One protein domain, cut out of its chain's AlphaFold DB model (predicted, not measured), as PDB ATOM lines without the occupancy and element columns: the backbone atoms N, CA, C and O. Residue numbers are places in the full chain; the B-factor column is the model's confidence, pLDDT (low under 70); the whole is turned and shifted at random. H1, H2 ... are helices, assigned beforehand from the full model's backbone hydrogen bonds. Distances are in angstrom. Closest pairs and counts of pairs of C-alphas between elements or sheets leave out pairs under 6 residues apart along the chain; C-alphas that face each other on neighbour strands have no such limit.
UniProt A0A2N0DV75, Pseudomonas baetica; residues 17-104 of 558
ATOM      1  N   GLU A  17      -3.632 -31.954  17.550       90.56
ATOM      2  CA  GLU A  17      -4.515 -30.800  17.410       90.56
ATOM      3  C   GLU A  17      -3.844 -29.500  17.872       90.56
ATOM      4  O   GLU A  17      -4.074 -28.454  17.278       90.56
ATOM      5  N   GLU A  18      -2.959 -29.555  18.868       93.00
ATOM      6  CA  GLU A  18      -2.152 -28.403  19.285       93.00
ATOM      7  C   GLU A  18      -0.957 -28.179  18.345       93.00
ATOM      8  O   GLU A  18      -0.687 -27.054  17.914       93.00
ATOM      9  N   ILE A  19      -0.263 -29.258  17.956       93.31
ATOM     10  CA  ILE A  19       0.963 -29.204  17.138       93.31
ATOM     11  C   ILE A  19       0.737 -28.518  15.784       93.31
ATOM     12  O   ILE A  19       1.633 -27.834  15.281       93.31
ATOM     13  N   ILE A  20      -0.436 -28.677  15.166       94.50
ATOM     14  CA  ILE A  20      -0.731 -28.069  13.857       94.50
ATOM     15  C   ILE A  20      -0.682 -26.531  13.871       94.50
ATOM     16  O   ILE A  20      -0.385 -25.931  12.826       94.50
ATOM     17  N   TYR A  21      -0.910 -25.907  15.033       94.94
ATOM     18  CA  TYR A  21      -0.913 -24.454  15.226       94.94
ATOM     19  C   TYR A  21       0.452 -23.885  15.633       94.94
ATOM     20  O   TYR A  21       0.680 -22.681  15.487       94.94
ATOM     21  N   PHE A  22       1.385 -24.737  16.067       96.19
ATOM     22  CA  PHE A  22       2.715 -24.313  16.500       96.19
ATOM     23  C   PHE A  22       3.477 -23.591  15.381       96.19
ATOM     24  O   PHE A  22       3.483 -23.990  14.211       96.19
ATOM     25  N   SER A  23       4.185 -22.534  15.760       96.12
ATOM     26  CA  SER A  23       5.183 -21.859  14.935       96.12
ATOM     27  C   SER A  23       6.378 -22.771  14.635       96.12
ATOM     28  O   SER A  23       6.627 -23.786  15.291       96.12
ATOM     29  N   ASN A  24       7.195 -22.382  13.653       94.94
ATOM     30  CA  ASN A  24       8.410 -23.125  13.322       94.94
ATOM     31  C   ASN A  24       9.367 -23.284  14.514       94.94
ATOM     32  O   ASN A  24      10.038 -24.311  14.614       94.94
ATOM     33  N   ASP A  25       9.452 -22.286  15.397       95.06
ATOM     34  CA  ASP A  25      10.354 -22.329  16.547       95.06
ATOM     35  C   ASP A  25       9.794 -23.201  17.678       95.06
ATOM     36  O   ASP A  25      10.555 -23.944  18.299       95.06
ATOM     37  N   GLU A  26       8.476 -23.215  17.884       96.44
ATOM     38  CA  GLU A  26       7.810 -24.140  18.812       96.44
ATOM     39  C   GLU A  26       7.960 -25.597  18.365       96.44
ATOM     40  O   GLU A  26       8.353 -26.440  19.170       96.44
ATOM     41  N   LEU A  27       7.783 -25.896  17.071       96.00
ATOM     42  CA  LEU A  27       8.025 -27.241  16.528       96.00
ATOM     43  C   LEU A  27       9.480 -27.696  16.736       96.00
ATOM     44  O   LEU A  27       9.745 -28.867  17.021       96.00
ATOM     45  N   VAL A  28      10.446 -26.780  16.602       95.12
ATOM     46  CA  VAL A  28      11.866 -27.068  16.864       95.12
ATOM     47  C   VAL A  28      12.115 -27.310  18.353       95.12
ATOM     48  O   VAL A  28      12.827 -28.257  18.693       95.12
ATOM     49  N   ARG A  29      11.526 -26.498  19.240       95.62
ATOM     50  CA  ARG A  29      11.621 -26.681  20.697       95.62
ATOM     51  C   ARG A  29      11.017 -28.015  21.127       95.62
ATOM     52  O   ARG A  29      11.678 -28.751  21.852       95.62
ATOM     53  N   LEU A  30       9.836 -28.369  20.617       95.25
ATOM     54  CA  LEU A  30       9.194 -29.661  20.865       95.25
ATOM     55  C   LEU A  30      10.096 -30.821  20.424       95.25
ATOM     56  O   LEU A  30      10.370 -31.727  21.205       95.25
ATOM     57  N   ALA A  31      10.648 -30.762  19.209       95.56
ATOM     58  CA  ALA A  31      11.573 -31.783  18.721       95.56
ATOM     59  C   ALA A  31      12.838 -31.927  19.585       95.56
ATOM     60  O   ALA A  31      13.356 -33.032  19.744       95.56
ATOM     61  N   HIS A  32      13.357 -30.822  20.128       94.94
ATOM     62  CA  HIS A  32      14.494 -30.850  21.046       94.94
ATOM     63  C   HIS A  32      14.119 -31.471  22.396       94.94
ATOM     64  O   HIS A  32      14.884 -32.294  22.892       94.94
ATOM     65  N   LYS A  33      12.955 -31.109  22.956       93.38
ATOM     66  CA  LYS A  33      12.429 -31.684  24.202       93.38
ATOM     67  C   LYS A  33      12.253 -33.197  24.082       93.38
ATOM     68  O   LYS A  33      12.810 -33.932  24.889       93.38
ATOM     69  N   ILE A  34      11.576 -33.660  23.028       93.44
ATOM     70  CA  ILE A  34      11.362 -35.091  22.773       93.44
ATOM     71  C   ILE A  34      12.707 -35.823  22.667       93.44
ATOM     72  O   ILE A  34      12.933 -36.816  23.351       93.44
ATOM     73  N   ALA A  35      13.640 -35.303  21.863       93.75
ATOM     74  CA  ALA A  35      14.961 -35.910  21.708       93.75
ATOM     75  C   ALA A  35      15.743 -35.999  23.031       93.75
ATOM     76  O   ALA A  35      16.430 -36.990  23.269       93.75
ATOM     77  N   ALA A  36      15.644 -34.978  23.888       91.25
ATOM     78  CA  ALA A  36      16.282 -34.970  25.201       91.25
ATOM     79  C   ALA A  36      15.646 -35.992  26.155       91.25
ATOM     80  O   ALA A  36      16.378 -36.713  26.829       91.25
ATOM     81  N   ALA A  37      14.315 -36.102  26.161       89.44
ATOM     82  CA  ALA A  37      13.594 -37.080  26.970       89.44
ATOM     83  C   ALA A  37      13.952 -38.521  26.578       89.44
ATOM     84  O   ALA A  37      14.278 -39.333  27.445       89.44
ATOM     85  N   TYR A  38      13.996 -38.825  25.274       91.44
ATOM     86  CA  TYR A  38      14.466 -40.128  24.796       91.44
ATOM     87  C   TYR A  38      15.927 -40.370  25.155       91.44
ATOM     88  O   TYR A  38      16.254 -41.441  25.654       91.44
ATOM     89  N   ARG A  39      16.801 -39.374  24.969       90.38
ATOM     90  CA  ARG A  39      18.210 -39.501  25.351       90.38
ATOM     91  C   ARG A  39      18.360 -39.850  26.829       90.38
ATOM     92  O   ARG A  39      19.157 -40.721  27.140       90.38
ATOM     93  N   PHE A  40      17.614 -39.195  27.715       87.69
ATOM     94  CA  PHE A  40      17.651 -39.480  29.149       87.69
ATOM     95  C   PHE A  40      17.130 -40.887  29.459       87.69
ATOM     96  O   PHE A  40      17.811 -41.668  30.114       87.69
ATOM     97  N   SER A  41      15.970 -41.238  28.904       86.12
ATOM     98  CA  SER A  41      15.318 -42.529  29.146       86.12
ATOM     99  C   SER A  41      16.131 -43.723  28.640       86.12
ATOM    100  O   SER A  41      16.094 -44.800  29.222       86.12
ATOM    101  N   LEU A  42      16.884 -43.541  27.554       89.12
ATOM    102  CA  LEU A  42      17.691 -44.597  26.945       89.12
ATOM    103  C   LEU A  42      19.049 -44.809  27.634       89.12
ATOM    104  O   LEU A  42      19.676 -45.834  27.376       89.12
ATOM    105  N   LEU A  43      19.513 -43.875  28.479       84.31
ATOM    106  CA  LEU A  43      20.799 -43.999  29.184       84.31
ATOM    107  C   LEU A  43      20.785 -45.115  30.232       84.31
ATOM    108  O   LEU A  43      21.797 -45.785  30.413       84.31
ATOM    109  N   SER A  44      19.654 -45.315  30.909       82.50
ATOM    110  CA  SER A  44      19.473 -46.329  31.957       82.50
ATOM    111  C   SER A  44      18.707 -47.570  31.485       82.50
ATOM    112  O   SER A  44      18.538 -48.512  32.258       82.50
ATOM    113  N   ALA A  45      18.245 -47.592  30.231       88.94
ATOM    114  CA  ALA A  45      17.431 -48.677  29.694       88.94
ATOM    115  C   ALA A  45      18.274 -49.892  29.273       88.94
ATOM    116  O   ALA A  45      19.248 -49.769  28.523       88.94
ATOM    117  N   ASN A  46      17.835 -51.087  29.671       90.81
ATOM    118  CA  ASN A  46      18.339 -52.343  29.119       90.81
ATOM    119  C   ASN A  46      17.822 -52.579  27.684       90.81
ATOM    120  O   ASN A  46      16.969 -51.852  27.172       90.81
ATOM    121  N   GLU A  47      18.331 -53.608  27.010       88.81
ATOM    122  CA  GLU A  47      18.033 -53.867  25.596       88.81
ATOM    123  C   GLU A  47      16.537 -54.124  25.311       88.81
ATOM    124  O   GLU A  47      15.987 -53.591  24.343       88.81
ATOM    125  N   ASN A  48      15.845 -54.851  26.195       89.69
ATOM    126  CA  ASN A  48      14.403 -55.101  26.077       89.69
ATOM    127  C   ASN A  48      13.585 -53.812  26.241       89.69
ATOM    128  O   ASN A  48      12.653 -53.568  25.476       89.69
ATOM    129  N   GLN A  49      13.959 -52.959  27.198       89.62
ATOM    130  CA  GLN A  49      13.334 -51.650  27.394       89.62
ATOM    131  C   GLN A  49      13.554 -50.747  26.178       89.62
ATOM    132  O   GLN A  49      12.597 -50.171  25.666       89.62
ATOM    133  N   LYS A  50      14.784 -50.680  25.645       90.69
ATOM    134  CA  LYS A  50      15.082 -49.924  24.417       90.69
ATOM    135  C   LYS A  50      14.186 -50.361  23.260       90.69
ATOM    136  O   LYS A  50      13.661 -49.511  22.547       90.69
ATOM    137  N   LYS A  51      13.978 -51.670  23.083       89.56
ATOM    138  CA  LYS A  51      13.112 -52.212  22.028       89.56
ATOM    139  C   LYS A  51      11.664 -51.732  22.163       89.56
ATOM    140  O   LYS A  51      11.114 -51.244  21.182       89.56
ATOM    141  N   LEU A  52      11.090 -51.804  23.366       89.00
ATOM    142  CA  LEU A  52       9.733 -51.312  23.641       89.00
ATOM    143  C   LEU A  52       9.603 -49.812  23.334       89.00
ATOM    144  O   LEU A  52       8.695 -49.408  22.617       89.00
ATOM    145  N   ILE A  53      10.566 -49.007  23.797       89.00
ATOM    146  CA  ILE A  53      10.622 -47.557  23.552       89.00
ATOM    147  C   ILE A  53      10.699 -47.243  22.048       89.00
ATOM    148  O   ILE A  53      10.067 -46.308  21.565       89.00
ATOM    149  N   ILE A  54      11.501 -48.000  21.296       90.12
ATOM    150  CA  ILE A  54      11.678 -47.814  19.848       90.12
ATOM    151  C   ILE A  54      10.404 -48.163  19.066       90.12
ATOM    152  O   ILE A  54      10.160 -47.578  18.005       90.12
ATOM    153  N   ASP A  55       9.629 -49.129  19.558       88.50
ATOM    154  CA  ASP A  55       8.415 -49.612  18.903       88.50
ATOM    155  C   ASP A  55       7.192 -48.721  19.173       88.50
ATOM    156  O   ASP A  55       6.291 -48.681  18.333       88.50
ATOM    157  N   ASP A  56       7.202 -47.951  20.266       88.12
ATOM    158  CA  ASP A  56       6.107 -47.065  20.679       88.12
ATOM    159  C   ASP A  56       6.541 -45.589  20.748       88.12
ATOM    160  O   ASP A  56       6.842 -45.023  21.802       88.12
ATOM    161  N   LEU A  57       6.622 -44.949  19.579       91.50
ATOM    162  CA  LEU A  57       6.937 -43.522  19.469       91.50
ATOM    163  C   LEU A  57       5.659 -42.664  19.453       91.50
ATOM    164  O   LEU A  57       4.665 -43.052  18.829       91.50
ATOM    165  N   PRO A  58       5.689 -41.440  20.020       91.06
ATOM    166  CA  PRO A  58       4.541 -40.551  20.077       91.06
ATOM    167  C   PRO A  58       4.047 -40.155  18.684       91.06
ATOM    168  O   PRO A  58       4.765 -40.212  17.677       91.06
ATOM    169  N   PHE A  59       2.797 -39.694  18.650       90.62
ATOM    170  CA  PHE A  59       2.119 -39.203  17.446       90.62
ATOM    171  C   PHE A  59       1.995 -40.240  16.322       90.62
ATOM    172  O   PHE A  59       1.909 -39.880  15.144       90.62
ATOM    173  N   ASN A  60       2.020 -41.531  16.669       88.12
ATOM    174  CA  ASN A  60       2.009 -42.650  15.724       88.12
ATOM    175  C   ASN A  60       3.149 -42.577  14.688       88.12
ATOM    176  O   ASN A  60       3.020 -43.057  13.551       88.12
ATOM    177  N   ILE A  61       4.281 -41.959  15.047       90.75
ATOM    178  CA  ILE A  61       5.448 -41.868  14.169       90.75
ATOM    179  C   ILE A  61       6.125 -43.236  14.108       90.75
ATOM    180  O   ILE A  61       6.733 -43.696  15.061       90.75
ATOM    181  N   LYS A  62       6.096 -43.883  12.942       90.19
ATOM    182  CA  LYS A  62       6.779 -45.171  12.759       90.19
ATOM    183  C   LYS A  62       8.254 -44.978  12.418       90.19
ATOM    184  O   LYS A  62       8.591 -44.348  11.407       90.19
ATOM    185  N   LEU A  63       9.140 -45.582  13.210       91.31
ATOM    186  CA  LEU A  63      10.565 -45.628  12.905       91.31
ATOM    187  C   LEU A  63      10.829 -46.606  11.758       91.31
ATOM    188  O   LEU A  63      10.524 -47.794  11.836       91.31
ATOM    189  N   LYS A  64      11.442 -46.121  10.677       88.69
ATOM    190  CA  LYS A  64      11.990 -47.017   9.654       88.69
ATOM    191  C   LYS A  64      13.230 -47.701  10.221       88.69
ATOM    192  O   LYS A  64      14.145 -46.992  10.631       88.69
ATOM    193  N   LYS A  65      13.263 -49.033  10.169       89.75
ATOM    194  CA  LYS A  65      14.382 -49.873  10.611       89.75
ATOM    195  C   LYS A  65      15.177 -50.367   9.390       89.75
ATOM    196  O   LYS A  65      14.677 -51.219   8.655       89.75
ATOM    197  N   PRO A  66      16.349 -49.782   9.080       86.00
ATOM    198  CA  PRO A  66      17.240 -50.303   8.044       86.00
ATOM    199  C   PRO A  66      17.665 -51.750   8.329       86.00
ATOM    200  O   PRO A  66      17.755 -52.140   9.490       86.00
ATOM    201  N   LYS A  67      17.999 -52.523   7.286       84.94
ATOM    202  CA  LYS A  67      18.447 -53.922   7.438       84.94
ATOM    203  C   LYS A  67      19.635 -54.074   8.403       84.94
ATOM    204  O   LYS A  67      19.645 -55.008   9.185       84.94
ATOM    205  N   ASN A  68      20.567 -53.119   8.391       86.38
ATOM    206  CA  ASN A  68      21.791 -53.140   9.205       86.38
ATOM    207  C   ASN A  68      21.676 -52.281  10.481       86.38
ATOM    208  O   ASN A  68      22.679 -51.769  10.971       86.38
ATOM    209  N   SER A  69      20.457 -52.017  10.962       89.50
ATOM    210  CA  SER A  69      20.268 -51.235  12.191       89.50
ATOM    211  C   SER A  69      20.322 -52.121  13.430       89.50
ATOM    212  O   SER A  69      19.749 -53.208  13.445       89.50
ATOM    213  N   THR A  70      21.000 -51.639  14.469       91.88
ATOM    214  CA  THR A  70      21.029 -52.257  15.799       91.88
ATOM    215  C   THR A  70      20.071 -51.516  16.728       91.88
ATOM    216  O   THR A  70      19.643 -50.396  16.440       91.88
ATOM    217  N   ILE A  71      19.729 -52.111  17.871       91.44
ATOM    218  CA  ILE A  71      18.900 -51.431  18.878       91.44
ATOM    219  C   ILE A  71      19.572 -50.125  19.325       91.44
ATOM    220  O   ILE A  71      18.911 -49.088  19.390       91.44
ATOM    221  N   ASP A  72      20.889 -50.134  19.523       90.44
ATOM    222  CA  ASP A  72      21.645 -48.936  19.887       90.44
ATOM    223  C   ASP A  72      21.662 -47.881  18.777       90.44
ATOM    224  O   ASP A  72      21.506 -46.689  19.053       90.44
ATOM    225  N   SER A  73      21.765 -48.280  17.506       92.62
ATOM    226  CA  SER A  73      21.721 -47.320  16.400       92.62
ATOM    227  C   SER A  73      20.344 -46.656  16.274       92.62
ATOM    228  O   SER A  73      20.233 -45.455  16.004       92.62
ATOM    229  N   LEU A  74      19.272 -47.417  16.514       93.62
ATOM    230  CA  LEU A  74      17.904 -46.904  16.560       93.62
ATOM    231  C   LEU A  74      17.688 -46.000  17.787       93.62
ATOM    232  O   LEU A  74      17.075 -44.941  17.646       93.62
ATOM    233  N   ALA A  75      18.262 -46.346  18.943       92.75
ATOM    234  CA  ALA A  75      18.256 -45.527  20.157       92.75
ATOM    235  C   ALA A  75      18.955 -44.169  19.935       92.75
ATOM    236  O   ALA A  75      18.410 -43.109  20.264       92.75
ATOM    237  N   LEU A  76      20.122 -44.169  19.278       93.00
ATOM    238  CA  LEU A  76      20.827 -42.945  18.880       93.00
ATOM    239  C   LEU A  76      20.000 -42.100  17.902       93.00
ATOM    240  O   LEU A  76      20.008 -40.868  17.965       93.00
ATOM    241  N   ARG A  77      19.253 -42.749  17.005       94.25
ATOM    242  CA  ARG A  77      18.385 -42.078  16.033       94.25
ATOM    243  C   ARG A  77      17.192 -41.386  16.684       94.25
ATOM    244  O   ARG A  77      16.919 -40.239  16.328       94.25
ATOM    245  N   ILE A  78      16.514 -42.028  17.634       94.25
ATOM    246  CA  ILE A  78      15.408 -41.404  18.382       94.25
ATOM    247  C   ILE A  78      15.907 -40.432  19.463       94.25
ATOM    248  O   ILE A  78      15.136 -39.630  19.970       94.25
ATOM    249  N   SER A  79      17.207 -40.400  19.752       93.62
ATOM    250  CA  SER A  79      17.839 -39.352  20.571       93.62
ATOM    251  C   SER A  79      18.273 -38.121  19.753       93.62
ATOM    252  O   SER A  79      18.759 -37.129  20.298       93.62
ATOM    253  N   ASP A  80      18.124 -38.148  18.422       94.88
ATOM    254  CA  ASP A  80      18.582 -37.074  17.538       94.88
ATOM    255  C   ASP A  80      17.514 -36.001  17.303       94.88
ATOM    256  O   ASP A  80      16.565 -36.164  16.529       94.88
ATOM    257  N   LYS A  81      17.760 -34.815  17.863       95.88
ATOM    258  CA  LYS A  81      16.927 -33.619  17.674       95.88
ATOM    259  C   LYS A  81      16.696 -33.240  16.205       95.88
ATOM    260  O   LYS A  81      15.624 -32.753  15.853       95.88
ATOM    261  N   LYS A  82      17.667 -33.478  15.308       95.25
ATOM    262  CA  LYS A  82      17.511 -33.205  13.864       95.25
ATOM    263  C   LYS A  82      16.599 -34.232  13.190       95.25
ATOM    264  O   LYS A  82      15.977 -33.924  12.171       95.25
ATOM    265  N   TRP A  83      16.544 -35.461  13.699       95.44
ATOM    266  CA  TRP A  83      15.604 -36.471  13.227       95.44
ATOM    267  C   TRP A  83      14.181 -36.117  13.662       95.44
ATOM    268  O   TRP A  83      13.326 -35.977  12.784       95.44
ATOM    269  N   TRP A  84      13.972 -35.826  14.950       96.38
ATOM    270  CA  TRP A  84      12.676 -35.386  15.477       96.38
ATOM    271  C   TRP A  84      12.156 -34.130  14.795       96.38
ATOM    272  O   TRP A  84      11.015 -34.112  14.348       96.38
ATOM    273  N   ARG A  85      13.008 -33.119  14.584       95.94
ATOM    274  CA  ARG A  85      12.617 -31.898  13.865       95.94
ATOM    275  C   ARG A  85      12.029 -32.213  12.488       95.94
ATOM    276  O   ARG A  85      11.045 -31.603  12.091       95.94
ATOM    277  N   ARG A  86      12.618 -33.163  11.753       94.88
ATOM    278  CA  ARG A  86      12.103 -33.580  10.438       94.88
ATOM    279  C   ARG A  86      10.776 -34.329  10.549       94.88
ATOM    280  O   ARG A  86       9.923 -34.109   9.697       94.88
ATOM    281  N   GLN A  87      10.612 -35.198  11.549       95.62
ATOM    282  CA  GLN A  87       9.363 -35.944  11.733       95.62
ATOM    283  C   GLN A  87       8.216 -35.029  12.165       95.62
ATOM    284  O   GLN A  87       7.171 -35.046  11.529       95.62
ATOM    285  N   ILE A  88       8.439 -34.186  13.175       95.75
ATOM    286  CA  ILE A  88       7.424 -33.292  13.743       95.75
ATOM    287  C   ILE A  88       6.979 -32.236  12.730       95.75
ATOM    288  O   ILE A  88       5.784 -32.054  12.545       95.75
ATOM    289  N   ILE A  89       7.905 -31.594  12.004       95.12
ATOM    290  CA  ILE A  89       7.526 -30.625  10.958       95.12
ATOM    291  C   ILE A  89       6.714 -31.306   9.857       95.12
ATOM    292  O   ILE A  89       5.705 -30.764   9.417       95.12
ATOM    293  N   LYS A  90       7.139 -32.497   9.417       94.81
ATOM    294  CA  LYS A  90       6.409 -33.242   8.391       94.81
ATOM    295  C   LYS A  90       5.000 -33.600   8.867       94.81
ATOM    296  O   LYS A  90       4.061 -33.431   8.103       94.81
ATOM    297  N   LEU A  91       4.873 -34.091  10.099       95.50
ATOM    298  CA  LEU A  91       3.588 -34.432  10.701       95.50
ATOM    299  C   LEU A  91       2.686 -33.199  10.817       95.50
ATOM    300  O   LEU A  91       1.536 -33.265  10.407       95.50
ATOM    301  N   ALA A  92       3.212 -32.085  11.333       96.25
ATOM    302  CA  ALA A  92       2.463 -30.845  11.502       96.25
ATOM    303  C   ALA A  92       1.955 -30.305  10.157       96.25
ATOM    304  O   ALA A  92       0.781 -29.974  10.043       96.25
ATOM    305  N   ASP A  93       2.814 -30.263   9.132       95.88
ATOM    306  CA  ASP A  93       2.420 -29.825   7.789       95.88
ATOM    307  C   ASP A  93       1.374 -30.789   7.182       95.88
ATOM    308  O   ASP A  93       0.351 -30.336   6.684       95.88
ATOM    309  N   GLU A  94       1.560 -32.111   7.285       96.06
ATOM    310  CA  GLU A  94       0.582 -33.109   6.812       96.06
ATOM    311  C   GLU A  94      -0.785 -32.967   7.495       96.06
ATOM    312  O   GLU A  94      -1.821 -33.012   6.834       96.06
ATOM    313  N   LYS A  95      -0.793 -32.802   8.821       96.38
ATOM    314  CA  LYS A  95      -2.019 -32.721   9.620       96.38
ATOM    315  C   LYS A  95      -2.734 -31.388   9.463       96.38
ATOM    316  O   LYS A  95      -3.960 -31.375   9.475       96.38
ATOM    317  N   ARG A  96      -2.000 -30.299   9.233       96.44
ATOM    318  CA  ARG A  96      -2.589 -28.999   8.897       96.44
ATOM    319  C   ARG A  96      -3.348 -29.054   7.575       96.44
ATOM    320  O   ARG A  96      -4.498 -28.638   7.530       96.44
ATOM    321  N   GLU A  97      -2.742 -29.625   6.532       96.06
ATOM    322  CA  GLU A  97      -3.428 -29.784   5.241       96.06
ATOM    323  C   GLU A  97      -4.605 -30.762   5.338       96.06
ATOM    324  O   GLU A  97      -5.659 -30.531   4.752       96.06
ATOM    325  N   HIS A  98      -4.477 -31.831   6.131       96.38
ATOM    326  CA  HIS A  98      -5.594 -32.748   6.367       96.38
ATOM    327  C   HIS A  98      -6.761 -32.058   7.086       96.38
ATOM    328  O   HIS A  98      -7.904 -32.225   6.672       96.38
ATOM    329  N   LEU A  99      -6.495 -31.232   8.101       95.69
ATOM    330  CA  LEU A  99      -7.540 -30.444   8.755       95.69
ATOM    331  C   LEU A  99      -8.233 -29.495   7.768       95.69
ATOM    332  O   LEU A  99      -9.454 -29.376   7.805       95.69
ATOM    333  N   ALA A 100      -7.477 -28.865   6.868       94.31
ATOM    334  CA  ALA A 100      -8.038 -28.006   5.829       94.31
ATOM    335  C   ALA A 100      -8.944 -28.781   4.853       94.31
ATOM    336  O   ALA A 100      -9.983 -28.261   4.450       94.31
ATOM    337  N   HIS A 101      -8.617 -30.041   4.525       93.81
ATOM    338  CA  HIS A 101      -9.520 -30.914   3.760       93.81
ATOM    339  C   HIS A 101     -10.813 -31.206   4.533       93.81
ATOM    340  O   HIS A 101     -11.899 -31.056   3.982       93.81
ATOM    341  N   LEU A 102     -10.711 -31.573   5.817       94.31
ATOM    342  CA  LEU A 102     -11.877 -31.861   6.665       94.31
ATOM    343  C   LEU A 102     -12.796 -30.640   6.813       94.31
ATOM    344  O   LEU A 102     -14.016 -30.775   6.793       94.31
ATOM    345  N   LYS A 103     -12.205 -29.446   6.917       92.94
ATOM    346  CA  LYS A 103     -12.919 -28.165   6.977       92.94
ATOM    347  C   LYS A 103     -13.346 -27.626   5.617       92.94
ATOM    348  O   LYS A 103     -13.968 -26.568   5.567       92.94
ATOM    349  N   LYS A 104     -13.022 -28.327   4.523       91.06
ATOM    350  CA  LYS A 104     -13.363 -27.913   3.158       91.06
ATOM    351  C   LYS A 104     -12.809 -26.530   2.789       91.06
ATOM    352  O   LYS A 104     -13.415 -25.788   2.021       91.06
TER     353      LYS A 104
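What this domain is: This is residues 17 to 104 of the 558 residues of a protein of Pseudomonas baetica (UniProt A0A2N0DV75). Two long helices, H1 and H4, meet at a steep tilt, H4 packing on H1 with residues 81 to 89 and running on from there to the far end of the longest axis. At the other end, the two short helices H2 and H3 pack on each other, with H3 also on H1, and a long loop of residues 56 to 70 joins them. The printed part has 88 residues with four named helices, in the order H1, H2, H3, H4, and no named strand; its class is all helix. It is elongated, spanning 47 by 25 by 18 A, and only just compact, close to loose, with a radius of gyration of the C-alphas of 14.4 A.

How they stand to each other: H1, residues 24 to 43, and H2, residues 47 to 55, are close but not clearly touching; their closest C-alphas, those of Leu 42 and Lys 50, are 6.4 A apart. They run opposite ways at a shallow tilt of 23 degrees. H3, residues 71 to 78, touches H2 at a steep tilt of 41 degrees, the same way, with the C-alphas of Lys 51 and Ile 71 closest at 6.6 A. H3 also touches H1, which meets it with residues 35 to 42 alone; the closest C-alphas, those of Ala 35 and Ile 78, are 6.4 A apart. The tilt of H1 and H3 is a shallow 24 degrees, opposite ways. H4, residues 81 to 102, touches H1 with residues 81 to 89 alone, at a steep tilt of 51 degrees, opposite ways; the closest C-alphas are those of Ala 31 and Arg 85, 5.0 A apart. H3 and H4 are close but not clearly touching, with the C-alphas of Arg 77 and Trp 83 closest at 6.9 A. H2 and H4 are apart. The helix packing is mostly crossed, but only just: of the 3 pairs that touch, 1 is at a shallow tilt. In H1, H2, H3 and H4 every O i to N i+4 pair is within hydrogen-bond range.

Where its parts are: H1 begins at C-alpha 24, (8.410, -23.125, 13.322), and measures 29.0 A from first to last C-alpha. H2 has 9 residues, and H3 has 8, beginning at C-alpha 71, (18.900, -51.431, 18.878). H4, the longest helix with 22 residues, measures 30.9 A and ends at C-alpha 102, (-11.877, -31.861, 6.665).

The domain as a whole: The two C-alphas farthest apart, those of Asn 46 and Lys 104, are 47.7 A apart. The link from H2 to H3 is long, with 15 residues, while the links from H1 to H2 and from H3 to H4 are tight. The printed part, residues 17 to 104, has no cut. The mean pLDDT of the printed part is 92.4, and no printed residue is under 70.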